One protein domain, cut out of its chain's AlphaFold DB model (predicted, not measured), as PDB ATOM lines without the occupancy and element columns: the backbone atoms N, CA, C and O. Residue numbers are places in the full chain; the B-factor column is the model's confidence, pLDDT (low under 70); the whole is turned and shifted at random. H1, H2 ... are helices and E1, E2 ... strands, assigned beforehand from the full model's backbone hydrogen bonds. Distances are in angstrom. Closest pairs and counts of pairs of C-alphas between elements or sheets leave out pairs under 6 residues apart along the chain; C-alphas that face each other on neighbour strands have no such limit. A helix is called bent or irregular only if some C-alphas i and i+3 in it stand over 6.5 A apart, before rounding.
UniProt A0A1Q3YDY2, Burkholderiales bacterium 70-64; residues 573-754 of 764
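Overview. This is residues 573 to 754 of the 764 residues of a protein of Burkholderiales bacterium 70-64 (UniProt A0A1Q3YDY2). A small, strongly twisted sheet of four strands is built round the long, bent strand E1, which runs through the middle of the domain, and the long helix H3 crosses one face slantwise with H6 packed on it. Short helices sit round the rest of the sheet, and H1, H2 and H9 make a small cluster away from H3. The printed part has 182 residues with nine named helices and four named strands, in the order E1 E2 H1 H2 E3 H3 H4 H5 E4 H6 H7 H8 H9; the class is mixed, helices and strands. The branched sheet pairs E1 antiparallel with each of E2, E3 and E4. The whole is compact, with a radius of gyration of the C-alphas of 16.4 A, and rounded, spanning 44 by 38 by 37 A.

Along the chain. E1, residues 573 to 587, begins at C-alpha 573 (13.614, 6.999, 48.060), is 36.9 A long and bends by 82 degrees at residue 584. E2 is residues 591 to 594, H1 611 to 615 and H2 618 to 621. E3, residues 622 to 631, is 25.3 A long and bends by 53 degrees at residue 628. H3, residues 634 to 657, is 34.3 A long and ends at C-alpha 657 (13.518, 1.400, 17.130). H4 is residues 659 to 662 and H5 665 to 670. E4, residues 672 to 679, is 20.5 A long. H6 is residues 697 to 706, H7 711 to 716 and H8 731 to 736. H9, residues 742 to 753, is 16.7 A long and ends at C-alpha 753 (18.852, 25.538, 32.354).

Arrangement. E2 and E3 lie on one side of E1, E4 on the other side. E1 and E2 form a hairpin, with N 587 and O 591 within hydrogen-bond range at 2.7 A; between the antiparallel neighbours E1 and E3, N 577 and O 625 are within hydrogen-bond range at 2.8 A, and between the antiparallel neighbours E1 and E4, N 580 and O 675 are within hydrogen-bond range at 2.8 A. H3 is on the sheet at a height of 7.8 A, over E1 and E3. Its residues 641 to 649 touch H6 at a steep tilt of 53 degrees, the closest C-alphas being those of Ala 645 and Leu 701, 5.5 A apart. H6 only grazes the sheet with residues 697 to 701, and so does H2 with residues 618 to 621. H7 is on the same face as H3. H5 stands up from the sheet over E1; H4, not on the sheet, is close to H5 but not clearly touching, with the C-alphas of Ala 660 and Val 668 6.5 A apart. H8 is only just at the sheet's level, at a height of 3.7 A. H9 touches H2, the C-alphas of Trp 619 and Leu 745 being 6.0 A apart, and only just touches H1, with 3 pairs of C-alphas within 8 A. In H1, H3 and H5 to H9 every O i to N i+4 pair is within hydrogen-bond range; H2 and H4 are too short for such a pair.

Size, cuts and confidence. The C-alphas farthest apart, those of Gln 608 and Pro 709, are 47.2 A apart. The printed part has no cut. The links E2 to H1, E4 to H6 and H7 to H8 are long. The mean pLDDT of the printed part is 84.2, and 23 residues are under 70, among them 604 to 612 and 723 to 728.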
ATOM      1  N   ALA A 573      14.905   6.499  48.528       64.12
ATOM      2  CA  ALA A 573      13.614   6.999  48.060       64.12
ATOM      3  C   ALA A 573      13.390   6.721  46.554       64.12
ATOM      4  O   ALA A 573      12.260   6.714  46.062       64.12
ATOM      5  N   TYR A 574      14.472   6.427  45.820       78.12
ATOM      6  CA  TYR A 574      14.452   6.249  44.367       78.12
ATOM      7  C   TYR A 574      15.473   5.208  43.918       78.12
ATOM      8  O   TYR A 574      16.548   5.069  44.507       78.12
ATOM      9  N   LEU A 575      15.159   4.500  42.835       85.81
ATOM     10  CA  LEU A 575      16.124   3.673  42.113       85.81
ATOM     11  C   LEU A 575      16.265   4.206  40.697       85.81
ATOM     12  O   LEU A 575      15.275   4.569  40.064       85.81
ATOM     13  N   TRP A 576      17.487   4.216  40.183       90.19
ATOM     14  CA  TRP A 576      17.800   4.777  38.883       90.19
ATOM     15  C   TRP A 576      18.979   4.073  38.205       90.19
ATOM     16  O   TRP A 576      19.807   3.416  38.839       90.19
ATOM     17  N   MET A 577      19.034   4.225  36.885       93.31
ATOM     18  CA  MET A 577      20.124   3.836  35.995       93.31
ATOM     19  C   MET A 577      20.384   4.986  35.028       93.31
ATOM     20  O   MET A 577      19.445   5.641  34.585       93.31
ATOM     21  N   ILE A 578      21.640   5.216  34.667       94.25
ATOM     22  CA  ILE A 578      22.020   6.205  33.661       94.25
ATOM     23  C   ILE A 578      22.773   5.484  32.551       94.25
ATOM     24  O   ILE A 578      23.775   4.809  32.803       94.25
ATOM     25  N   PHE A 579      22.303   5.655  31.319       96.31
ATOM     26  CA  PHE A 579      22.965   5.143  30.128       96.31
ATOM     27  C   PHE A 579      23.645   6.280  29.372       96.31
ATOM     28  O   PHE A 579      23.031   7.314  29.128       96.31
ATOM     29  N   LEU A 580      24.897   6.078  28.975       95.31
ATOM     30  CA  LEU A 580      25.541   6.875  27.941       95.31
ATOM     31  C   LEU A 580      25.070   6.359  26.580       95.31
ATOM     32  O   LEU A 580      25.273   5.185  26.260       95.31
ATOM     33  N   VAL A 581      24.468   7.239  25.787       95.88
ATOM     34  CA  VAL A 581      24.150   6.965  24.385       95.88
ATOM     35  C   VAL A 581      25.320   7.446  23.539       95.88
ATOM     36  O   VAL A 581      25.689   8.616  23.589       95.88
ATOM     37  N   ALA A 582      25.932   6.524  22.806       94.69
ATOM     38  CA  ALA A 582      27.156   6.760  22.058       94.69
ATOM     39  C   ALA A 582      27.131   6.028  20.714       94.69
ATOM     40  O   ALA A 582      26.240   5.222  20.433       94.69
ATOM     41  N   SER A 583      28.129   6.306  19.884       92.44
ATOM     42  CA  SER A 583      28.385   5.534  18.674       92.44
ATOM     43  C   SER A 583      29.196   4.268  18.989       92.44
ATOM     44  O   SER A 583      29.950   4.231  19.958       92.44
ATOM     45  N   ALA A 584      29.080   3.234  18.152       87.88
ATOM     46  CA  ALA A 584      29.883   2.014  18.223       87.88
ATOM     47  C   ALA A 584      31.338   2.218  17.770       87.88
ATOM     48  O   ALA A 584      32.141   1.293  17.874       87.88
ATOM     49  N   ALA A 585      31.674   3.397  17.238       83.88
ATOM     50  CA  ALA A 585      33.056   3.786  17.003       83.88
ATOM     51  C   ALA A 585      33.748   4.118  18.333       83.88
ATOM     52  O   ALA A 585      33.189   4.838  19.156       83.88
ATOM     53  N   ASP A 586      34.986   3.664  18.502       82.88
ATOM     54  CA  ASP A 586      35.805   4.001  19.665       82.88
ATOM     55  C   ASP A 586      36.773   5.151  19.358       82.88
ATOM     56  O   ASP A 586      37.329   5.259  18.262       82.88
ATOM     57  N   GLU A 587      37.007   5.992  20.361       85.44
ATOM     58  CA  GLU A 587      38.089   6.964  20.411       85.44
ATOM     59  C   GLU A 587      39.330   6.315  21.055       85.44
ATOM     60  O   GLU A 587      39.294   5.944  22.239       85.44
ATOM     61  N   PRO A 588      40.432   6.141  20.296       81.81
ATOM     62  CA  PRO A 588      41.599   5.393  20.750       81.81
ATOM     63  C   PRO A 588      42.160   5.906  22.078       81.81
ATOM     64  O   PRO A 588      42.492   7.079  22.221       81.81
ATOM     65  N   GLY A 589      42.296   5.002  23.050       79.94
ATOM     66  CA  GLY A 589      42.845   5.318  24.371       79.94
ATOM     67  C   GLY A 589      41.881   6.034  25.323       79.94
ATOM     68  O   GLY A 589      42.253   6.244  26.476       79.94
ATOM     69  N   ILE A 590      40.656   6.364  24.889       82.00
ATOM     70  CA  ILE A 590      39.668   7.071  25.715       82.00
ATOM     71  C   ILE A 590      38.405   6.233  25.935       82.00
ATOM     72  O   ILE A 590      38.049   5.970  27.084       82.00
ATOM     73  N   GLY A 591      37.729   5.779  24.880       85.81
ATOM     74  CA  GLY A 591      36.491   5.002  25.010       85.81
ATOM     75  C   GLY A 591      35.471   5.276  23.911       85.81
ATOM     76  O   GLY A 591      35.878   5.703  22.838       85.81
ATOM     77  N   PRO A 592      34.166   5.035  24.142       89.44
ATOM     78  CA  PRO A 592      33.163   5.162  23.089       89.44
ATOM     79  C   PRO A 592      33.103   6.593  22.553       89.44
ATOM     80  O   PRO A 592      33.265   7.563  23.302       89.44
ATOM     81  N   ARG A 593      32.866   6.736  21.251       91.81
ATOM     82  CA  ARG A 593      32.761   8.041  20.603       91.81
ATOM     83  C   ARG A 593      31.418   8.691  20.934       91.81
ATOM     84  O   ARG A 593      30.362   8.087  20.740       91.81
ATOM     85  N   LEU A 594      31.467   9.936  21.408       91.81
ATOM     86  CA  LEU A 594      30.271  10.731  21.692       91.81
ATOM     87  C   LEU A 594      29.498  11.032  20.398       91.81
ATOM     88  O   LEU A 594      30.084  11.116  19.313       91.81
ATOM     89  N   LEU A 595      28.182  11.208  20.515       90.50
ATOM     90  CA  LEU A 595      27.318  11.515  19.375       90.50
ATOM     91  C   LEU A 595      27.680  12.870  18.748       90.50
ATOM     92  O   LEU A 595      28.298  13.736  19.382       90.50
ATOM     93  N   ARG A 596      27.262  13.072  17.494       87.06
ATOM     94  CA  ARG A 596      27.410  14.338  16.746       87.06
ATOM     95  C   ARG A 596      28.855  14.795  16.589       87.06
ATOM     96  O   ARG A 596      29.147  15.989  16.524       87.06
ATOM     97  N   GLY A 597      29.780  13.839  16.573       82.88
ATOM     98  CA  GLY A 597      31.208  14.104  16.425       82.88
ATOM     99  C   GLY A 597      31.829  14.898  17.575       82.88
ATOM    100  O   GLY A 597      32.903  15.469  17.383       82.88
ATOM    101  N   ARG A 598      31.187  14.944  18.750       86.06
ATOM    102  CA  ARG A 598      31.779  15.569  19.936       86.06
ATOM    103  C   ARG A 598      33.029  14.817  20.381       86.06
ATOM    104  O   ARG A 598      33.066  13.590  20.357       86.06
ATOM    105  N   ALA A 599      34.033  15.574  20.808       85.38
ATOM    106  CA  ALA A 599      35.242  15.035  21.413       85.38
ATOM    107  C   ALA A 599      35.112  15.017  22.939       85.38
ATOM    108  O   ALA A 599      34.389  15.832  23.523       85.38
ATOM    109  N   TRP A 600      35.846  14.117  23.584       86.44
ATOM    110  CA  TRP A 600      36.001  14.165  25.032       86.44
ATOM    111  C   TRP A 600      36.768  15.432  25.439       86.44
ATOM    112  O   TRP A 600      37.785  15.756  24.818       86.44
ATOM    113  N   PRO A 601      36.334  16.155  26.488       84.88
ATOM    114  CA  PRO A 601      37.146  17.228  27.040       84.88
ATOM    115  C   PRO A 601      38.446  16.653  27.617       84.88
ATOM    116  O   PRO A 601      38.569  15.451  27.873       84.88
ATOM    117  N   ARG A 602      39.440  17.512  27.846       77.94
ATOM    118  CA  ARG A 602      40.656  17.118  28.565       77.94
ATOM    119  C   ARG A 602      40.348  17.014  30.057       77.94
ATOM    120  O   ARG A 602      39.802  17.955  30.630       77.94
ATOM    121  N   TRP A 603      40.748  15.908  30.684       71.81
ATOM    122  CA  TRP A 603      40.566  15.737  32.124       71.81
ATOM    123  C   TRP A 603      41.501  16.698  32.873       71.81
ATOM    124  O   TRP A 603      42.709  16.663  32.621       71.81
ATOM    125  N   PRO A 604      40.990  17.575  33.752       67.62
ATOM    126  CA  PRO A 604      41.829  18.501  34.498       67.62
ATOM    127  C   PRO A 604      42.424  17.834  35.744       67.62
ATOM    128  O   PRO A 604      41.746  17.087  36.450       67.62
ATOM    129  N   ASP A 605      43.676  18.168  36.057       58.84
ATOM    130  CA  ASP A 605      44.397  17.624  37.218       58.84
ATOM    131  C   ASP A 605      43.811  18.092  38.564       58.84
ATOM    132  O   ASP A 605      44.001  17.431  39.582       58.84
ATOM    133  N   SER A 606      43.077  19.217  38.585       56.59
ATOM    134  CA  SER A 606      42.426  19.742  39.792       56.59
ATOM    135  C   SER A 606      40.918  19.979  39.599       56.59
ATOM    136  O   SER A 606      40.502  20.475  38.547       56.59
ATOM    137  N   PRO A 607      40.074  19.681  40.609       53.56
ATOM    138  CA  PRO A 607      38.628  19.928  40.556       53.56
ATOM    139  C   PRO A 607      38.235  21.379  40.246       53.56
ATOM    140  O   PRO A 607      37.238  21.616  39.574       53.56
ATOM    141  N   GLN A 608      39.042  22.347  40.683       50.19
ATOM    142  CA  GLN A 608      38.827  23.782  40.474       50.19
ATOM    143  C   GLN A 608      38.970  24.204  39.002       50.19
ATOM    144  O   GLN A 608      38.469  25.251  38.623       50.19
ATOM    145  N   ARG A 609      39.624  23.393  38.157       56.12
ATOM    146  CA  ARG A 609      39.851  23.672  36.725       56.12
ATOM    147  C   ARG A 609      38.876  22.926  35.804       56.12
ATOM    148  O   ARG A 609      39.139  22.764  34.613       56.12
ATOM    149  N   ARG A 610      37.747  22.456  36.349       65.12
ATOM    150  CA  ARG A 610      36.729  21.673  35.622       65.12
ATOM    151  C   ARG A 610      35.801  22.486  34.716       65.12
ATOM    152  O   ARG A 610      34.935  21.881  34.100       65.12
ATOM    153  N   GLU A 611      36.006  23.794  34.543       63.81
ATOM    154  CA  GLU A 611      35.196  24.652  33.651       63.81
ATOM    155  C   GLU A 611      35.046  24.073  32.234       63.81
ATOM    156  O   GLU A 611      33.931  23.934  31.739       63.81
ATOM    157  N   HIS A 612      36.138  23.582  31.643       62.41
ATOM    158  CA  HIS A 612      36.134  22.954  30.315       62.41
ATOM    159  C   HIS A 612      35.271  21.678  30.231       62.41
ATOM    160  O   HIS A 612      34.753  21.341  29.167       62.41
ATOM    161  N   VAL A 613      35.108  20.944  31.339       71.44
ATOM    162  CA  VAL A 613      34.219  19.770  31.400       71.44
ATOM    163  C   VAL A 613      32.759  20.222  31.414       71.44
ATOM    164  O   VAL A 613      31.928  19.611  30.737       71.44
ATOM    165  N   ARG A 614      32.467  21.335  32.098       69.56
ATOM    166  CA  ARG A 614      31.128  21.936  32.136       69.56
ATOM    167  C   ARG A 614      30.682  22.413  30.763       69.56
ATOM    168  O   ARG A 614      29.578  22.106  30.313       69.56
ATOM    169  N   GLU A 615      31.569  23.112  30.060       71.69
ATOM    170  CA  GLU A 615      31.322  23.621  28.707       71.69
ATOM    171  C   GLU A 615      31.092  22.505  27.680       71.69
ATOM    172  O   GLU A 615      30.324  22.682  26.732       71.69
ATOM    173  N   ALA A 616      31.691  21.327  27.890       76.69
ATOM    174  CA  ALA A 616      31.495  20.166  27.024       76.69
ATOM    175  C   ALA A 616      30.079  19.566  27.113       76.69
ATOM    176  O   ALA A 616      29.705  18.758  26.256       76.69
ATOM    177  N   ARG A 617      29.287  19.952  28.129       80.19
ATOM    178  CA  ARG A 617      27.881  19.551  28.321       80.19
ATOM    179  C   ARG A 617      27.694  18.042  28.159       80.19
ATOM    180  O   ARG A 617      26.816  17.571  27.439       80.19
ATOM    181  N   LEU A 618      28.555  17.271  28.828       85.88
ATOM    182  CA  LEU A 618      28.596  15.809  28.723       85.88
ATOM    183  C   LEU A 618      27.284  15.135  29.150       85.88
ATOM    184  O   LEU A 618      26.971  14.043  28.680       85.88
ATOM    185  N   TRP A 619      26.482  15.802  29.983       84.44
ATOM    186  CA  TRP A 619      25.142  15.350  30.353       84.44
ATOM    187  C   TRP A 619      24.200  15.180  29.147       84.44
ATOM    188  O   TRP A 619      23.299  14.347  29.209       84.44
ATOM    189  N   GLU A 620      24.431  15.882  28.025       84.88
ATOM    190  CA  GLU A 620      23.643  15.732  26.785       84.88
ATOM    191  C   GLU A 620      23.807  14.351  26.141       84.88
ATOM    192  O   GLU A 620      23.072  13.998  25.227       84.88
ATOM    193  N   GLN A 621      24.769  13.550  26.594       89.00
ATOM    194  CA  GLN A 621      24.989  12.190  26.104       89.00
ATOM    195  C   GLN A 621      24.298  11.141  26.991       89.00
ATOM    196  O   GLN A 621      24.318   9.950  26.687       89.00
ATOM    197  N   LEU A 622      23.689  11.560  28.105       91.81
ATOM    198  CA  LEU A 622      23.150  10.668  29.125       91.81
ATOM    199  C   LEU A 622      21.628  10.543  29.035       91.81
ATOM    200  O   LEU A 622      20.916  11.508  28.753       91.81
ATOM    201  N   LEU A 623      21.135   9.345  29.328       93.31
ATOM    202  CA  LEU A 623      19.722   9.005  29.398       93.31
ATOM    203  C   LEU A 623      19.429   8.338  30.754       93.31
ATOM    204  O   LEU A 623      19.740   7.152  30.930       93.31
ATOM    205  N   PRO A 624      18.878   9.084  31.730       92.38
ATOM    206  CA  PRO A 624      18.458   8.517  33.002       92.38
ATOM    207  C   PRO A 624      17.141   7.739  32.863       92.38
ATOM    208  O   PRO A 624      16.254   8.109  32.097       92.38
ATOM    209  N   VAL A 625      17.014   6.666  33.642       92.81
ATOM    210  CA  VAL A 625      15.797   5.868  33.839       92.81
ATOM    211  C   VAL A 625      15.630   5.652  35.330       92.81
ATOM    212  O   VAL A 625      16.602   5.325  36.008       92.81
ATOM    213  N   PHE A 626      14.424   5.817  35.858       90.31
ATOM    214  CA  PHE A 626      14.202   5.756  37.298       90.31
ATOM    215  C   PHE A 626      12.808   5.243  37.658       90.31
ATOM    216  O   PHE A 626      11.900   5.199  36.826       90.31
ATOM    217  N   VAL A 627      12.657   4.841  38.918       85.50
ATOM    218  CA  VAL A 627      11.382   4.527  39.565       85.50
ATOM    219  C   VAL A 627      11.334   5.203  40.933       85.50
ATOM    220  O   VAL A 627      12.333   5.224  41.659       85.50
ATOM    221  N   HIS A 628      10.166   5.751  41.276       73.50
ATOM    222  CA  HIS A 628       9.879   6.213  42.635       73.50
ATOM    223  C   HIS A 628       9.667   4.996  43.526       73.50
ATOM    224  O   HIS A 628       8.877   4.106  43.196       73.50
ATOM    225  N   ALA A 629      10.436   4.913  44.603       63.78
ATOM    226  CA  ALA A 629      10.538   3.702  45.379       63.78
ATOM    227  C   ALA A 629      10.933   4.049  46.815       63.78
ATOM    228  O   ALA A 629      12.104   3.958  47.156       63.78
ATOM    229  N   ASN A 630       9.960   4.371  47.677       63.81
ATOM    230  CA  ASN A 630      10.173   4.433  49.130       63.81
ATOM    231  C   ASN A 630      10.405   3.020  49.676       63.81
ATOM    232  O   ASN A 630       9.494   2.355  50.176       63.81
ATOM    233  N   VAL A 631      11.630   2.531  49.506       67.81
ATOM    234  CA  VAL A 631      11.975   1.133  49.724       67.81
ATOM    235  C   VAL A 631      12.832   1.008  50.963       67.81
ATOM    236  O   VAL A 631      13.994   1.398  50.985       67.81
ATOM    237  N   ALA A 632      12.242   0.387  51.976       66.31
ATOM    238  CA  ALA A 632      12.920  -0.000  53.204       66.31
ATOM    239  C   ALA A 632      12.895  -1.518  53.437       66.31
ATOM    240  O   ALA A 632      13.480  -2.018  54.392       66.31
ATOM    241  N   ASP A 633      12.202  -2.270  52.585       72.75
ATOM    242  CA  ASP A 633      12.049  -3.715  52.705       72.75
ATOM    243  C   ASP A 633      12.725  -4.417  51.502       72.75
ATOM    244  O   ASP A 633      12.620  -3.932  50.371       72.75
ATOM    245  N   PRO A 634      13.447  -5.540  51.702       76.12
ATOM    246  CA  PRO A 634      14.134  -6.231  50.610       76.12
ATOM    247  C   PRO A 634      13.227  -6.782  49.505       76.12
ATOM    248  O   PRO A 634      13.686  -6.902  48.371       76.12
ATOM    249  N   GLU A 635      11.977  -7.137  49.804       80.69
ATOM    250  CA  GLU A 635      11.034  -7.648  48.806       80.69
ATOM    251  C   GLU A 635      10.564  -6.523  47.883       80.69
ATOM    252  O   GLU A 635      10.655  -6.676  46.659       80.69
ATOM    253  N   ALA A 636      10.169  -5.367  48.432       80.62
ATOM    254  CA  ALA A 636       9.905  -4.168  47.641       80.62
ATOM    255  C   ALA A 636      11.147  -3.739  46.863       80.62
ATOM    256  O   ALA A 636      11.028  -3.390  45.691       80.62
ATOM    257  N   LEU A 637      12.346  -3.832  47.446       81.81
ATOM    258  CA  LEU A 637      13.587  -3.525  46.734       81.81
ATOM    259  C   LEU A 637      13.791  -4.432  45.529       81.81
ATOM    260  O   LEU A 637      14.015  -3.951  44.422       81.81
ATOM    261  N   ALA A 638      13.681  -5.744  45.724       85.56
ATOM    262  CA  ALA A 638      13.829  -6.717  44.651       85.56
ATOM    263  C   ALA A 638      12.743  -6.559  43.575       85.56
ATOM    264  O   ALA A 638      13.001  -6.767  42.387       85.56
ATOM    265  N   PHE A 639      11.520  -6.196  43.965       88.56
ATOM    266  CA  PHE A 639      10.451  -5.868  43.030       88.56
ATOM    267  C   PHE A 639      10.782  -4.609  42.218       88.56
ATOM    268  O   PHE A 639      10.836  -4.680  40.992       88.56
ATOM    269  N   GLN A 640      11.094  -3.493  42.880       88.62
ATOM    270  CA  GLN A 640      11.366  -2.210  42.228       88.62
ATOM    271  C   GLN A 640      12.612  -2.260  41.337       88.62
ATOM    272  O   GLN A 640      12.601  -1.720  40.235       88.62
ATOM    273  N   LYS A 641      13.658  -2.994  41.737       90.88
ATOM    274  CA  LYS A 641      14.829  -3.248  40.886       90.88
ATOM    275  C   LYS A 641      14.474  -3.986  39.593       90.88
ATOM    276  O   LYS A 641      14.984  -3.636  38.530       90.88
ATOM    277  N   ARG A 642      13.587  -4.986  39.661       93.00
ATOM    278  CA  ARG A 642      13.101  -5.705  38.470       93.00
ATOM    279  C   ARG A 642      12.261  -4.803  37.574       93.00
ATOM    280  O   ARG A 642      12.470  -4.812  36.366       93.00
ATOM    281  N   VAL A 643      11.371  -3.997  38.158       93.50
ATOM    282  CA  VAL A 643      10.586  -2.995  37.419       93.50
ATOM    283  C   VAL A 643      11.509  -1.994  36.725       93.50
ATOM    284  O   VAL A 643      11.341  -1.734  35.538       93.50
ATOM    285  N   LEU A 644      12.536  -1.491  37.411       94.19
ATOM    286  CA  LEU A 644      13.500  -0.564  36.825       94.19
ATOM    287  C   LEU A 644      14.284  -1.193  35.667       94.19
ATOM    288  O   LEU A 644      14.396  -0.574  34.613       94.19
ATOM    289  N   ALA A 645      14.780  -2.424  35.819       96.06
ATOM    290  CA  ALA A 645      15.465  -3.131  34.733       96.06
ATOM    291  C   ALA A 645      14.538  -3.357  33.523       96.06
ATOM    292  O   ALA A 645      14.953  -3.180  32.377       96.06
ATOM    293  N   GLN A 646      13.267  -3.686  33.772       96.00
ATOM    294  CA  GLN A 646      12.246  -3.816  32.732       96.00
ATOM    295  C   GLN A 646      12.014  -2.483  32.002       96.00
ATOM    296  O   GLN A 646      12.024  -2.449  30.771       96.00
ATOM    297  N   ASN A 647      11.845  -1.393  32.754       95.50
ATOM    298  CA  ASN A 647      11.612  -0.051  32.223       95.50
ATOM    299  C   ASN A 647      12.817   0.466  31.434       95.50
ATOM    300  O   ASN A 647      12.635   1.074  30.382       95.50
ATOM    301  N   ALA A 648      14.036   0.191  31.905       97.12
ATOM    302  CA  ALA A 648      15.264   0.545  31.207       97.12
ATOM    303  C   ALA A 648      15.322  -0.125  29.834       97.12
ATOM    304  O   ALA A 648      15.437   0.568  28.828       97.12
ATOM    305  N   VAL A 649      15.141  -1.448  29.764       97.81
ATOM    306  CA  VAL A 649      15.141  -2.162  28.478       97.81
ATOM    307  C   VAL A 649      14.022  -1.659  27.560       97.81
ATOM    308  O   VAL A 649      14.278  -1.418  26.385       97.81
ATOM    309  N   ALA A 650      12.820  -1.408  28.087       96.62
ATOM    310  CA  ALA A 650      11.707  -0.878  27.297       96.62
ATOM    311  C   ALA A 650      11.973   0.534  26.737       96.62
ATOM    312  O   ALA A 650      11.635   0.811  25.586       96.62
ATOM    313  N   LEU A 651      12.577   1.434  27.522       95.94
ATOM    314  CA  LEU A 651      12.943   2.770  27.046       95.94
ATOM    315  C   LEU A 651      14.048   2.692  25.989       95.94
ATOM    316  O   LEU A 651      13.931   3.316  24.936       95.94
ATOM    317  N   LEU A 652      15.102   1.917  26.254       97.62
ATOM    318  CA  LEU A 652      16.213   1.746  25.318       97.62
ATOM    319  C   LEU A 652      15.742   1.121  24.000       97.62
ATOM    320  O   LEU A 652      16.191   1.549  22.942       97.62
ATOM    321  N   GLN A 653      14.791   0.185  24.046       97.19
ATOM    322  CA  GLN A 653      14.180  -0.410  22.856       97.19
ATOM    323  C   GLN A 653      13.404   0.630  22.041       97.19
ATOM    324  O   GLN A 653      13.574   0.707  20.829       97.19
ATOM    325  N   GLN A 654      12.630   1.504  22.694       95.44
ATOM    326  CA  GLN A 654      11.935   2.599  22.003       95.44
ATOM    327  C   GLN A 654      12.910   3.572  21.330       95.44
ATOM    328  O   GLN A 654      12.662   4.023  20.212       95.44
ATOM    329  N   VAL A 655      14.024   3.897  21.996       95.50
ATOM    330  CA  VAL A 655      15.079   4.741  21.415       95.50
ATOM    331  C   VAL A 655      15.776   4.019  20.259       95.50
ATOM    332  O   VAL A 655      16.044   4.626  19.226       95.50
ATOM    333  N   TRP A 656      16.029   2.717  20.400       96.88
ATOM    334  CA  TRP A 656      16.624   1.881  19.364       96.88
ATOM    335  C   TRP A 656      15.751   1.811  18.113       96.88
ATOM    336  O   TRP A 656      16.241   2.075  17.019       96.88
ATOM    337  N   GLU A 657      14.464   1.501  18.247       95.88
ATOM    338  CA  GLU A 657      13.518   1.400  17.130       95.88
ATOM    339  C   GLU A 657      13.398   2.723  16.368       95.88
ATOM    340  O   GLU A 657      13.363   2.733  15.138       95.88
ATOM    341  N   ARG A 658      13.431   3.845  17.092       94.44
ATOM    342  CA  ARG A 658      13.303   5.199  16.539       94.44
ATOM    343  C   ARG A 658      14.641   5.872  16.243       94.44
ATOM    344  O   ARG A 658      14.676   7.063  15.956       94.44
ATOM    345  N   ARG A 659      15.761   5.145  16.274       93.69
ATOM    346  CA  ARG A 659      17.113   5.725  16.146       93.69
ATOM    347  C   ARG A 659      17.319   6.580  14.891       93.69
ATOM    348  O   ARG A 659      18.038   7.567  14.952       93.69
ATOM    349  N   ALA A 660      16.665   6.241  13.779       91.31
ATOM    350  CA  ALA A 660      16.730   7.022  12.540       91.31
ATOM    351  C   ALA A 660      15.988   8.371  12.621       91.31
ATOM    352  O   ALA A 660      16.298   9.281  11.862       91.31
ATOM    353  N   GLU A 661      15.013   8.495  13.527       89.81
ATOM    354  CA  GLU A 661      14.308   9.749  13.827       89.81
ATOM    355  C   GLU A 661      15.052  10.579  14.881       89.81
ATOM    356  O   GLU A 661      14.930  11.801  14.919       89.81
ATOM    357  N   LEU A 662      15.760   9.900  15.788       87.88
ATOM    358  CA  LEU A 662      16.324  10.488  17.002       87.88
ATOM    359  C   LEU A 662      17.774  10.966  16.840       87.88
ATOM    360  O   LEU A 662      18.185  11.870  17.566       87.88
ATOM    361  N   PHE A 663      18.543  10.380  15.919       89.94
ATOM    362  CA  PHE A 663      19.979  10.640  15.776       89.94
ATOM    363  C   PHE A 663      20.373  11.002  14.344       89.94
ATOM    364  O   PHE A 663      19.688  10.661  13.379       89.94
ATOM    365  N   ASP A 664      21.532  11.647  14.212       89.56
ATOM    366  CA  ASP A 664      22.099  12.008  12.916       89.56
ATOM    367  C   ASP A 664      22.442  10.753  12.103       89.56
ATOM    368  O   ASP A 664      22.909   9.743  12.636       89.56
ATOM    369  N   ALA A 665      22.285  10.828  10.779       90.56
ATOM    370  CA  ALA A 665      22.530   9.696   9.885       90.56
ATOM    371  C   ALA A 665      23.944   9.100  10.036       90.56
ATOM    372  O   ALA A 665      24.110   7.885   9.935       90.56
ATOM    373  N   ALA A 666      24.949   9.937  10.320       91.31
ATOM    374  CA  ALA A 666      26.322   9.496  10.557       91.31
ATOM    375  C   ALA A 666      26.457   8.653  11.838       91.31
ATOM    376  O   ALA A 666      27.130   7.622  11.817       91.31
ATOM    377  N   ASP A 667      25.782   9.043  12.922       92.06
ATOM    378  CA  ASP A 667      25.785   8.296  14.185       92.06
ATOM    379  C   ASP A 667      25.024   6.972  14.034       92.06
ATOM    380  O   ASP A 667      25.497   5.922  14.472       92.06
ATOM    381  N   VAL A 668      23.879   6.995  13.338       93.69
ATOM    382  CA  VAL A 668      23.100   5.785  13.027       93.69
ATOM    383  C   VAL A 668      23.909   4.814  12.168       93.69
ATOM    384  O   VAL A 668      23.903   3.614  12.443       93.69
ATOM    385  N   GLN A 669      24.630   5.315  11.159       93.94
ATOM    386  CA  GLN A 669      25.487   4.505  10.295       93.94
ATOM    387  C   GLN A 669      26.679   3.917  11.057       93.94
ATOM    388  O   GLN A 669      27.035   2.761  10.834       93.94
ATOM    389  N   ALA A 670      27.288   4.693  11.955       92.75
ATOM    390  CA  ALA A 670      28.357   4.211  12.822       92.75
ATOM    391  C   ALA A 670      27.849   3.201  13.872       92.75
ATOM    392  O   ALA A 670      28.633   2.413  14.392       92.75
ATOM    393  N   GLY A 671      26.538   3.181  14.129       95.06
ATOM    394  CA  GLY A 671      25.847   2.250  15.013       95.06
ATOM    395  C   GLY A 671      25.641   2.846  16.401       95.06
ATOM    396  O   GLY A 671      26.592   3.279  17.037       95.06
ATOM    397  N   ILE A 672      24.401   2.844  16.893       96.38
ATOM    398  CA  ILE A 672      24.075   3.353  18.233       96.38
ATOM    399  C   ILE A 672      24.378   2.287  19.293       96.38
ATOM    400  O   ILE A 672      24.104   1.098  19.098       96.38
ATOM    401  N   ARG A 673      24.944   2.721  20.422       96.75
ATOM    402  CA  ARG A 673      25.246   1.910  21.604       96.75
ATOM    403  C   ARG A 673      24.738   2.584  22.872       96.75
ATOM    404  O   ARG A 673      24.748   3.809  22.987       96.75
ATOM    405  N   PHE A 674      24.339   1.762  23.835       97.38
ATOM    406  CA  PHE A 674      23.870   2.190  25.150       97.38
ATOM    407  C   PHE A 674      24.790   1.611  26.220       97.38
ATOM    408  O   PHE A 674      24.680   0.439  26.566       97.38
ATOM    409  N   HIS A 675      25.705   2.415  26.748       95.44
ATOM    410  CA  HIS A 675      26.622   1.980  27.798       95.44
ATOM    411  C   HIS A 675      26.025   2.293  29.165       95.44
ATOM    412  O   HIS A 675      25.707   3.449  29.441       95.44
ATOM    413  N   LEU A 676      25.920   1.305  30.053       94.94
ATOM    414  CA  LEU A 676      25.542   1.590  31.437       94.94
ATOM    415  C   LEU A 676      26.652   2.409  32.121       94.94
ATOM    416  O   LEU A 676      27.738   1.898  32.409       94.94
ATOM    417  N   ALA A 677      26.371   3.684  32.389       92.69
ATOM    418  CA  ALA A 677      27.310   4.614  33.001       92.69
ATOM    419  C   ALA A 677      27.362   4.431  34.523       92.69
ATOM    420  O   ALA A 677      28.430   4.205  35.089       92.69
ATOM    421  N   SER A 678      26.217   4.474  35.192       91.38
ATOM    422  CA  SER A 678      26.092   4.241  36.634       91.38
ATOM    423  C   SER A 678      24.640   3.909  36.989       91.38
ATOM    424  O   SER A 678      23.735   4.072  36.170       91.38
ATOM    425  N   ALA A 679      24.409   3.394  38.192       90.44
ATOM    426  CA  ALA A 679      23.088   3.080  38.730       90.44
ATOM    427  C   ALA A 679      23.094   3.167  40.263       90.44
ATOM    428  O   ALA A 679      24.163   3.171  40.873       90.44
ATOM    429  N   SER A 680      21.924   3.147  40.905       86.44
ATOM    430  CA  SER A 680      21.793   3.256  42.373       86.44
ATOM    431  C   SER A 680      22.564   2.203  43.187       86.44
ATOM    432  O   SER A 680      22.798   2.401  44.378       86.44
ATOM    433  N   ASP A 681      22.968   1.088  42.573       86.00
ATOM    434  CA  ASP A 681      23.816   0.047  43.171       86.00
ATOM    435  C   ASP A 681      25.081  -0.258  42.341       86.00
ATOM    436  O   ASP A 681      25.744  -1.275  42.556       86.00
ATOM    437  N   TYR A 682      25.443   0.639  41.419       89.06
ATOM    438  CA  TYR A 682      26.631   0.544  40.576       89.06
ATOM    439  C   TYR A 682      27.254   1.930  40.345       89.06
ATOM    440  O   TYR A 682      26.766   2.740  39.562       89.06
ATOM    441  N   SER A 683      28.385   2.200  40.996       86.56
ATOM    442  CA  SER A 683      29.040   3.518  40.954       86.56
ATOM    443  C   SER A 683      29.645   3.881  39.591       86.56
ATOM    444  O   SER A 683      29.848   5.056  39.300       86.56
ATOM    445  N   GLY A 684      29.987   2.899  38.754       88.75
ATOM    446  CA  GLY A 684      30.647   3.131  37.464       88.75
ATOM    447  C   GLY A 684      32.144   3.467  37.523       88.75
ATOM    448  O   GLY A 684      32.805   3.467  36.491       88.75
ATOM    449  N   CYS A 685      32.721   3.700  38.703       83.94
ATOM    450  CA  CYS A 685      34.149   4.032  38.850       83.94
ATOM    451  C   CYS A 685      35.071   2.804  38.997       83.94
ATOM    452  O   CYS A 685      36.286   2.945  39.041       83.94
ATOM    453  N   GLY A 686      34.503   1.599  39.113       80.81
ATOM    454  CA  GLY A 686      35.250   0.357  39.361       80.81
ATOM    455  C   GLY A 686      35.498   0.043  40.841       80.81
ATOM    456  O   GLY A 686      35.858  -1.084  41.167       80.81
ATOM    457  N   CYS A 687      35.248   0.984  41.756       82.56
ATOM    458  CA  CYS A 687      35.282   0.709  43.192       82.56
ATOM    459  C   CYS A 687      33.967   0.065  43.680       82.56
ATOM    460  O   CYS A 687      32.887   0.481  43.234       82.56
ATOM    461  N   PRO A 688      34.029  -0.889  44.634       81.75
ATOM    462  CA  PRO A 688      32.851  -1.480  45.264       81.75
ATOM    463  C   PRO A 688      31.898  -0.436  45.845       81.75
ATOM    464  O   PRO A 688      32.333   0.564  46.420       81.75
ATOM    465  N   VAL A 689      30.594  -0.686  45.716       82.25
ATOM    466  CA  VAL A 689      29.556   0.116  46.377       82.25
ATOM    467  C   VAL A 689      29.554  -0.205  47.867       82.25
ATOM    468  O   VAL A 689      29.661  -1.364  48.259       82.25
ATOM    469  N   ARG A 690      29.435   0.830  48.698       78.56
ATOM    470  CA  ARG A 690      29.530   0.720  50.157       78.56
ATOM    471  C   ARG A 690      28.344  -0.007  50.791       78.56
ATOM    472  O   ARG A 690      28.526  -0.762  51.738       78.56
ATOM    473  N   TYR A 691      27.145   0.196  50.241       79.00
ATOM    474  CA  TYR A 691      25.894  -0.396  50.723       79.00
ATOM    475  C   TYR A 691      25.243  -1.262  49.630       79.00
ATOM    476  O   TYR A 691      24.273  -0.834  48.996       79.00
ATOM    477  N   PRO A 692      25.795  -2.452  49.329       76.50
ATOM    478  CA  PRO A 692      25.262  -3.323  48.287       76.50
ATOM    479  C   PRO A 692      23.894  -3.896  48.678       76.50
ATOM    480  O   PRO A 692      23.621  -4.177  49.843       76.50
ATOM    481  N   SER A 693      23.022  -4.115  47.692       73.38
ATOM    482  CA  SER A 693      21.645  -4.558  47.934       73.38
ATOM    483  C   SER A 693      21.244  -5.778  47.103       73.38
ATOM    484  O   SER A 693      20.565  -5.663  46.086       73.38
ATOM    485  N   GLY A 694      21.627  -6.971  47.564       80.62
ATOM    486  CA  GLY A 694      21.231  -8.237  46.935       80.62
ATOM    487  C   GLY A 694      21.649  -8.325  45.462       80.62
ATOM    488  O   GLY A 694      22.761  -7.934  45.110       80.62
ATOM    489  N   THR A 695      20.761  -8.833  44.602       88.38
ATOM    490  CA  THR A 695      20.994  -8.880  43.150       88.38
ATOM    491  C   THR A 695      21.169  -7.466  42.595       88.38
ATOM    492  O   THR A 695      20.323  -6.592  42.815       88.38
ATOM    493  N   SER A 696      22.270  -7.244  41.873       89.38
ATOM    494  CA  SER A 696      22.579  -5.940  41.292       89.38
ATOM    495  C   SER A 696      21.676  -5.622  40.101       89.38
ATOM    496  O   SER A 696      21.215  -6.520  39.387       89.38
ATOM    497  N   LEU A 697      21.464  -4.333  39.839       91.94
ATOM    498  CA  LEU A 697      20.774  -3.867  38.636       91.94
ATOM    499  C   LEU A 697      21.473  -4.338  37.357       91.94
ATOM    500  O   LEU A 697      20.804  -4.682  36.385       91.94
ATOM    501  N   VAL A 698      22.804  -4.427  37.382       92.81
ATOM    502  CA  VAL A 698      23.613  -4.975  36.285       92.81
ATOM    503  C   VAL A 698      23.212  -6.422  35.987       92.81
ATOM    504  O   VAL A 698      22.923  -6.748  34.838       92.81
ATOM    505  N   SER A 699      23.134  -7.284  37.006       93.69
ATOM    506  CA  SER A 699      22.741  -8.688  36.827       93.69
ATOM    507  C   SER A 699      21.313  -8.824  36.304       93.69
ATOM    508  O   SER A 699      21.065  -9.608  35.392       93.69
ATOM    509  N   LEU A 700      20.381  -8.018  36.821       95.69
ATOM    510  CA  LEU A 700      18.991  -8.021  36.350       95.69
ATOM    511  C   LEU A 700      18.864  -7.574  34.888       95.69
ATOM    512  O   LEU A 700      18.041  -8.119  34.153       95.69
ATOM    513  N   LEU A 701      19.679  -6.611  34.448       96.50
ATOM    514  CA  LEU A 701      19.726  -6.206  33.045       96.50
ATOM    515  C   LEU A 701      20.272  -7.327  32.156       96.50
ATOM    516  O   LEU A 701      19.659  -7.609  31.129       96.50
ATOM    517  N   HIS A 702      21.349  -8.014  32.559       96.06
ATOM    518  CA  HIS A 702      21.849  -9.191  31.831       96.06
ATOM    519  C   HIS A 702      20.765 -10.265  31.691       96.06
ATOM    520  O   HIS A 702      20.500 -10.739  30.587       96.06
ATOM    521  N   GLU A 703      20.073 -10.604  32.782       95.69
ATOM    522  CA  GLU A 703      18.971 -11.574  32.763       95.69
ATOM    523  C   GLU A 703      17.818 -11.144  31.846       95.69
ATOM    524  O   GLU A 703      17.245 -11.973  31.128       95.69
ATOM    525  N   ARG A 704      17.461  -9.852  31.852       96.25
ATOM    526  CA  ARG A 704      16.384  -9.314  31.013       96.25
ATOM    527  C   ARG A 704      16.777  -9.270  29.537       96.25
ATOM    528  O   ARG A 704      15.945  -9.639  28.707       96.25
ATOM    529  N   LEU A 705      18.000  -8.856  29.203       97.00
ATOM    530  CA  LEU A 705      18.514  -8.805  27.828       97.00
ATOM    531  C   LEU A 705      18.747 -10.203  27.247       97.00
ATOM    532  O   LEU A 705      18.494 -10.434  26.067       97.00
ATOM    533  N   ALA A 706      19.122 -11.188  28.068       96.31
ATOM    534  CA  ALA A 706      19.222 -12.580  27.628       96.31
ATOM    535  C   ALA A 706      17.891 -13.108  27.057       96.31
ATOM    536  O   ALA A 706      17.888 -13.941  26.147       96.31
ATOM    537  N   ARG A 707      16.755 -12.582  27.532       95.75
ATOM    538  CA  ARG A 707      15.400 -12.923  27.065       95.75
ATOM    539  C   ARG A 707      14.891 -12.028  25.931       95.75
ATOM    540  O   ARG A 707      13.772 -12.240  25.473       95.75
ATOM    541  N   GLU A 708      15.667 -11.038  25.500       96.50
ATOM    542  CA  GLU A 708      15.247 -10.095  24.468       96.50
ATOM    543  C   GLU A 708      15.227 -10.764  23.080       96.50
ATOM    544  O   GLU A 708      16.237 -11.353  22.679       96.50
ATOM    545  N   PRO A 709      14.094 -10.723  22.348       95.56
ATOM    546  CA  PRO A 709      14.005 -11.294  21.005       95.56
ATOM    547  C   PRO A 709      14.859 -10.552  19.969       95.56
ATOM    548  O   PRO A 709      15.446 -11.208  19.106       95.56
ATOM    549  N   ASP A 710      14.957  -9.220  20.043       97.19
ATOM    550  CA  ASP A 710      15.837  -8.449  19.158       97.19
ATOM    551  C   ASP A 710      17.288  -8.531  19.655       97.19
ATOM    552  O   ASP A 710      17.716  -7.804  20.553       97.19
ATOM    553  N   ARG A 711      18.065  -9.440  19.056       97.06
ATOM    554  CA  ARG A 711      19.479  -9.634  19.406       97.06
ATOM    555  C   ARG A 711      20.371  -8.477  18.984       97.06
ATOM    556  O   ARG A 711      21.308  -8.171  19.708       97.06
ATOM    557  N   ALA A 712      20.055  -7.791  17.888       96.81
ATOM    558  CA  ALA A 712      20.834  -6.630  17.467       96.81
ATOM    559  C   ALA A 712      20.685  -5.474  18.466       96.81
ATOM    560  O   ALA A 712      21.664  -4.793  18.772       96.81
ATOM    561  N   PHE A 713      19.475  -5.286  18.998       98.06
ATOM    562  CA  PHE A 713      19.235  -4.371  20.109       98.06
ATOM    563  C   PHE A 713      19.949  -4.823  21.386       98.06
ATOM    564  O   PHE A 713      20.646  -4.023  22.006       98.06
ATOM    565  N   ALA A 714      19.806  -6.096  21.770       97.44
ATOM    566  CA  ALA A 714      20.430  -6.616  22.984       97.44
ATOM    567  C   ALA A 714      21.959  -6.426  22.972       97.44
ATOM    568  O   ALA A 714      22.515  -5.945  23.955       97.44
ATOM    569  N   ASP A 715      22.611  -6.701  21.839       96.44
ATOM    570  CA  ASP A 715      24.055  -6.515  21.640       96.44
ATOM    571  C   ASP A 715      24.471  -5.031  21.616       96.44
ATOM    572  O   ASP A 715      25.639  -4.697  21.833       96.44
ATOM    573  N   ALA A 716      23.534  -4.114  21.354       97.25
ATOM    574  CA  ALA A 716      23.780  -2.677  21.419       97.25
ATOM    575  C   ALA A 716      23.768  -2.126  22.855       97.25
ATOM    576  O   ALA A 716      24.264  -1.017  23.076       97.25
ATOM    577  N   VAL A 717      23.225  -2.871  23.826       97.62
ATOM    578  CA  VAL A 717      23.218  -2.497  25.244       97.62
ATOM    579  C   VAL A 717      24.436  -3.104  25.937       97.62
ATOM    580  O   VAL A 717      24.531  -4.307  26.159       97.62
ATOM    581  N   LEU A 718      25.383  -2.247  26.305       94.50
ATOM    582  CA  LEU A 718      26.677  -2.634  26.844       94.50
ATOM    583  C   LEU A 718      26.682  -2.495  28.364       94.50
ATOM    584  O   LEU A 718      26.602  -1.397  28.924       94.50
ATOM    585  N   LEU A 719      26.789  -3.643  29.028       92.88
ATOM    586  CA  LEU A 719      26.767  -3.767  30.480       92.88
ATOM    587  C   LEU A 719      28.142  -4.186  31.015       92.88
ATOM    588  O   LEU A 719      28.838  -4.971  30.368       92.88
ATOM    589  N   PRO A 720      28.531  -3.726  32.215       88.12
ATOM    590  CA  PRO A 720      29.702  -4.262  32.896       88.12
ATOM    591  C   PRO A 720      29.490  -5.742  33.286       88.12
ATOM    592  O   PRO A 720      28.345  -6.206  33.374       88.12
ATOM    593  N   PRO A 721      30.573  -6.499  33.537       81.88
ATOM    594  CA  PRO A 721      30.469  -7.865  34.044       81.88
ATOM    595  C   PRO A 721      29.848  -7.900  35.448       81.88
ATOM    596  O   PRO A 721      29.945  -6.951  36.223       81.88
ATOM    597  N   THR A 722      29.207  -9.020  35.781       70.81
ATOM    598  CA  THR A 722      28.427  -9.214  37.020       70.81
ATOM    599  C   THR A 722      29.205  -9.894  38.155       70.81
ATOM    600  O   THR A 722      28.633 -10.132  39.217       70.81
ATOM    601  N   GLY A 723      30.479 -10.245  37.940       62.62
ATOM    602  CA  GLY A 723      31.317 -11.022  38.868       62.62
ATOM    603  C   GLY A 723      32.468 -10.231  39.509       62.62
ATOM    604  O   GLY A 723      32.510  -9.007  39.453       62.62
ATOM    605  N   THR A 724      33.437 -10.937  40.101       43.84
ATOM    606  CA  THR A 724      34.673 -10.358  40.683       43.84
ATOM    607  C   THR A 724      35.692  -9.899  39.636       43.84
ATOM    608  O   THR A 724      36.780  -9.437  39.978       43.84
ATOM    609  N   GLU A 725      35.372 -10.062  38.357       46.19
ATOM    610  CA  GLU A 725      36.207  -9.623  37.250       46.19
ATOM    611  C   GLU A 725      36.152  -8.098  37.152       46.19
ATOM    612  O   GLU A 725      35.136  -7.499  36.799       46.19
ATOM    613  N   THR A 726      37.270  -7.454  37.473       49.09
ATOM    614  CA  THR A 726      37.475  -6.030  37.217       49.09
ATOM    615  C   THR A 726      37.742  -5.847  35.728       49.09
ATOM    616  O   THR A 726      38.884  -5.718  35.298       49.09
ATOM    617  N   ALA A 727      36.689  -5.855  34.907       52.94
ATOM    618  CA  ALA A 727      36.840  -5.346  33.551       52.94
ATOM    619  C   ALA A 727      37.280  -3.882  33.639       52.94
ATOM    620  O   ALA A 727      36.631  -3.053  34.286       52.94
ATOM    621  N   THR A 728      38.398  -3.568  32.994       61.34
ATOM    622  CA  THR A 728      38.856  -2.197  32.817       61.34
ATOM    623  C   THR A 728      37.822  -1.465  31.973       61.34
ATOM    624  O   THR A 728      37.656  -1.725  30.782       61.34
ATOM    625  N   ARG A 729      37.073  -0.556  32.605       78.88
ATOM    626  CA  ARG A 729      36.192   0.349  31.870       78.88
ATOM    627  C   ARG A 729      37.026   1.241  30.957       78.88
ATOM    628  O   ARG A 729      38.148   1.593  31.330       78.88
ATOM    629  N   PRO A 730      36.465   1.681  29.819       81.00
ATOM    630  CA  PRO A 730      37.095   2.727  29.039       81.00
ATOM    631  C   PRO A 730      37.380   3.950  29.929       81.00
ATOM    632  O   PRO A 730      36.481   4.350  30.685       81.00
ATOM    633  N   PRO A 731      38.592   4.534  29.871       79.06
ATOM    634  CA  PRO A 731      38.981   5.670  30.705       79.06
ATOM    635  C   PRO A 731      37.969   6.822  30.699       79.06
ATOM    636  O   PRO A 731      37.633   7.340  31.761       79.06
ATOM    637  N   GLY A 732      37.410   7.164  29.535       81.75
ATOM    638  CA  GLY A 732      36.391   8.205  29.400       81.75
ATOM    639  C   GLY A 732      35.110   7.878  30.169       81.75
ATOM    640  O   GLY A 732      34.565   8.726  30.872       81.75
ATOM    641  N   LEU A 733      34.664   6.619  30.135       85.75
ATOM    642  CA  LEU A 733      33.479   6.203  30.880       85.75
ATOM    643  C   LEU A 733      33.761   6.260  32.391       85.75
ATOM    644  O   LEU A 733      32.990   6.861  33.131       85.75
ATOM    645  N   ALA A 734      34.847   5.644  32.876       80.88
ATOM    646  CA  ALA A 734      35.178   5.612  34.311       80.88
ATOM    647  C   ALA A 734      35.472   7.004  34.902       80.88
ATOM    648  O   ALA A 734      35.057   7.283  36.028       80.88
ATOM    649  N   GLY A 735      36.148   7.860  34.129       78.44
ATOM    650  CA  GLY A 735      36.507   9.219  34.518       78.44
ATOM    651  C   GLY A 735      35.311  10.163  34.529       78.44
ATOM    652  O   GLY A 735      35.005  10.733  35.562       78.44
ATOM    653  N   TYR A 736      34.585  10.309  33.419       82.94
ATOM    654  CA  TYR A 736      33.537  11.338  33.313       82.94
ATOM    655  C   TYR A 736      32.157  10.886  33.789       82.94
ATOM    656  O   TYR A 736      31.376  11.701  34.271       82.94
ATOM    657  N   PHE A 737      31.837   9.599  33.654       87.19
ATOM    658  CA  PHE A 737      30.469   9.091  33.789       87.19
ATOM    659  C   PHE A 737      30.336   8.061  34.913       87.19
ATOM    660  O   PHE A 737      29.806   6.962  34.730       87.19
ATOM    661  N   SER A 738      30.828   8.420  36.097       85.56
ATOM    662  CA  SER A 738      30.633   7.665  37.336       85.56
ATOM    663  C   SER A 738      29.852   8.487  38.359       85.56
ATOM    664  O   SER A 738      29.771   9.713  38.272       85.56
ATOM    665  N   SER A 739      29.282   7.824  39.364       79.81
ATOM    666  CA  SER A 739      28.559   8.502  40.444       79.81
ATOM    667  C   SER A 739      29.420   9.489  41.233       79.81
ATOM    668  O   SER A 739      28.894  10.424  41.825       79.81
ATOM    669  N   CYS A 740      30.743   9.316  41.175       78.75
ATOM    670  CA  CYS A 740      31.751  10.220  41.726       78.75
ATOM    671  C   CYS A 740      31.707  11.618  41.123       78.75
ATOM    672  O   CYS A 740      31.929  12.596  41.828       78.75
ATOM    673  N   HIS A 741      31.343  11.713  39.848       78.62
ATOM    674  CA  HIS A 741      31.263  12.975  39.118       78.62
ATOM    675  C   HIS A 741      29.819  13.412  38.859       78.62
ATOM    676  O   HIS A 741      29.579  14.471  38.286       78.62
ATOM    677  N   LEU A 742      28.835  12.639  39.331       78.69
ATOM    678  CA  LEU A 742      27.420  12.957  39.170       78.69
ATOM    679  C   LEU A 742      27.015  14.320  39.758       78.69
ATOM    680  O   LEU A 742      26.264  15.018  39.081       78.69
ATOM    681  N   PRO A 743      27.519  14.763  40.934       75.31
ATOM    682  CA  PRO A 743      27.240  16.118  41.395       75.31
ATOM    683  C   PRO A 743      27.694  17.196  40.406       75.31
ATOM    684  O   PRO A 743      27.039  18.216  40.266       75.31
ATOM    685  N   GLU A 744      28.804  16.996  39.705       74.56
ATOM    686  CA  GLU A 744      29.306  17.984  38.745       74.56
ATOM    687  C   GLU A 744      28.450  17.990  37.482       74.56
ATOM    688  O   GLU A 744      27.980  19.046  37.078       74.56
ATOM    689  N   LEU A 745      28.131  16.809  36.943       77.75
ATOM    690  CA  LEU A 745      27.239  16.672  35.787       77.75
ATOM    691  C   LEU A 745      25.864  17.307  36.029       77.75
ATOM    692  O   LEU A 745      25.309  17.948  35.136       77.75
ATOM    693  N   VAL A 746      25.318  17.131  37.234       77.06
ATOM    694  CA  VAL A 746      24.055  17.757  37.636       77.06
ATOM    695  C   VAL A 746      24.222  19.272  37.742       77.06
ATOM    696  O   VAL A 746      23.406  19.993  37.177       77.06
ATOM    697  N   ALA A 747      25.282  19.768  38.389       73.25
ATOM    698  CA  ALA A 747      25.554  21.207  38.474       73.25
ATOM    699  C   ALA A 747      25.584  21.867  37.086       73.25
ATOM    700  O   ALA A 747      24.955  22.902  36.871       73.25
ATOM    701  N   ASP A 748      26.250  21.220  36.132       75.44
ATOM    702  CA  ASP A 748      26.393  21.707  34.760       75.44
ATOM    703  C   ASP A 748      25.050  21.738  34.019       75.44
ATOM    704  O   ASP A 748      24.781  22.652  33.233       75.44
ATOM    705  N   TYR A 749      24.182  20.755  34.276       77.50
ATOM    706  CA  TYR A 749      22.807  20.769  33.786       77.50
ATOM    707  C   TYR A 749      22.023  21.950  34.372       77.50
ATOM    708  O   TYR A 749      21.417  22.715  33.622       77.50
ATOM    709  N   PHE A 750      22.080  22.144  35.693       72.62
ATOM    710  CA  PHE A 750      21.412  23.252  36.381       72.62
ATOM    711  C   PHE A 750      21.842  24.618  35.833       72.62
ATOM    712  O   PHE A 750      20.998  25.454  35.513       72.62
ATOM    713  N   ASP A 751      23.144  24.847  35.679       70.75
ATOM    714  CA  ASP A 751      23.668  26.111  35.156       70.75
ATOM    715  C   ASP A 751      23.264  26.351  33.695       70.75
ATOM    716  O   ASP A 751      23.006  27.491  33.297       70.75
ATOM    717  N   PHE A 752      23.131  25.286  32.899       72.94
ATOM    718  CA  PHE A 752      22.614  25.393  31.540       72.94
ATOM    719  C   PHE A 752      21.144  25.837  31.505       72.94
ATOM    720  O   PHE A 752      20.783  26.681  30.677       72.94
ATOM    721  N   VAL A 753      20.301  25.292  32.386       67.94
ATOM    722  CA  VAL A 753      18.852  25.538  32.354       67.94
ATOM    723  C   VAL A 753      18.430  26.836  33.067       67.94
ATOM    724  O   VAL A 753      17.343  27.345  32.798       67.94
ATOM    725  N   LYS A 754      19.297  27.434  33.902       64.56
ATOM    726  CA  LYS A 754      19.043  28.739  34.548       64.56
ATOM    727  C   LYS A 754      18.793  29.876  33.532       64.56
ATOM    728  O   LYS A 754      19.499  29.956  32.508       64.56
TER     729      LYS A 754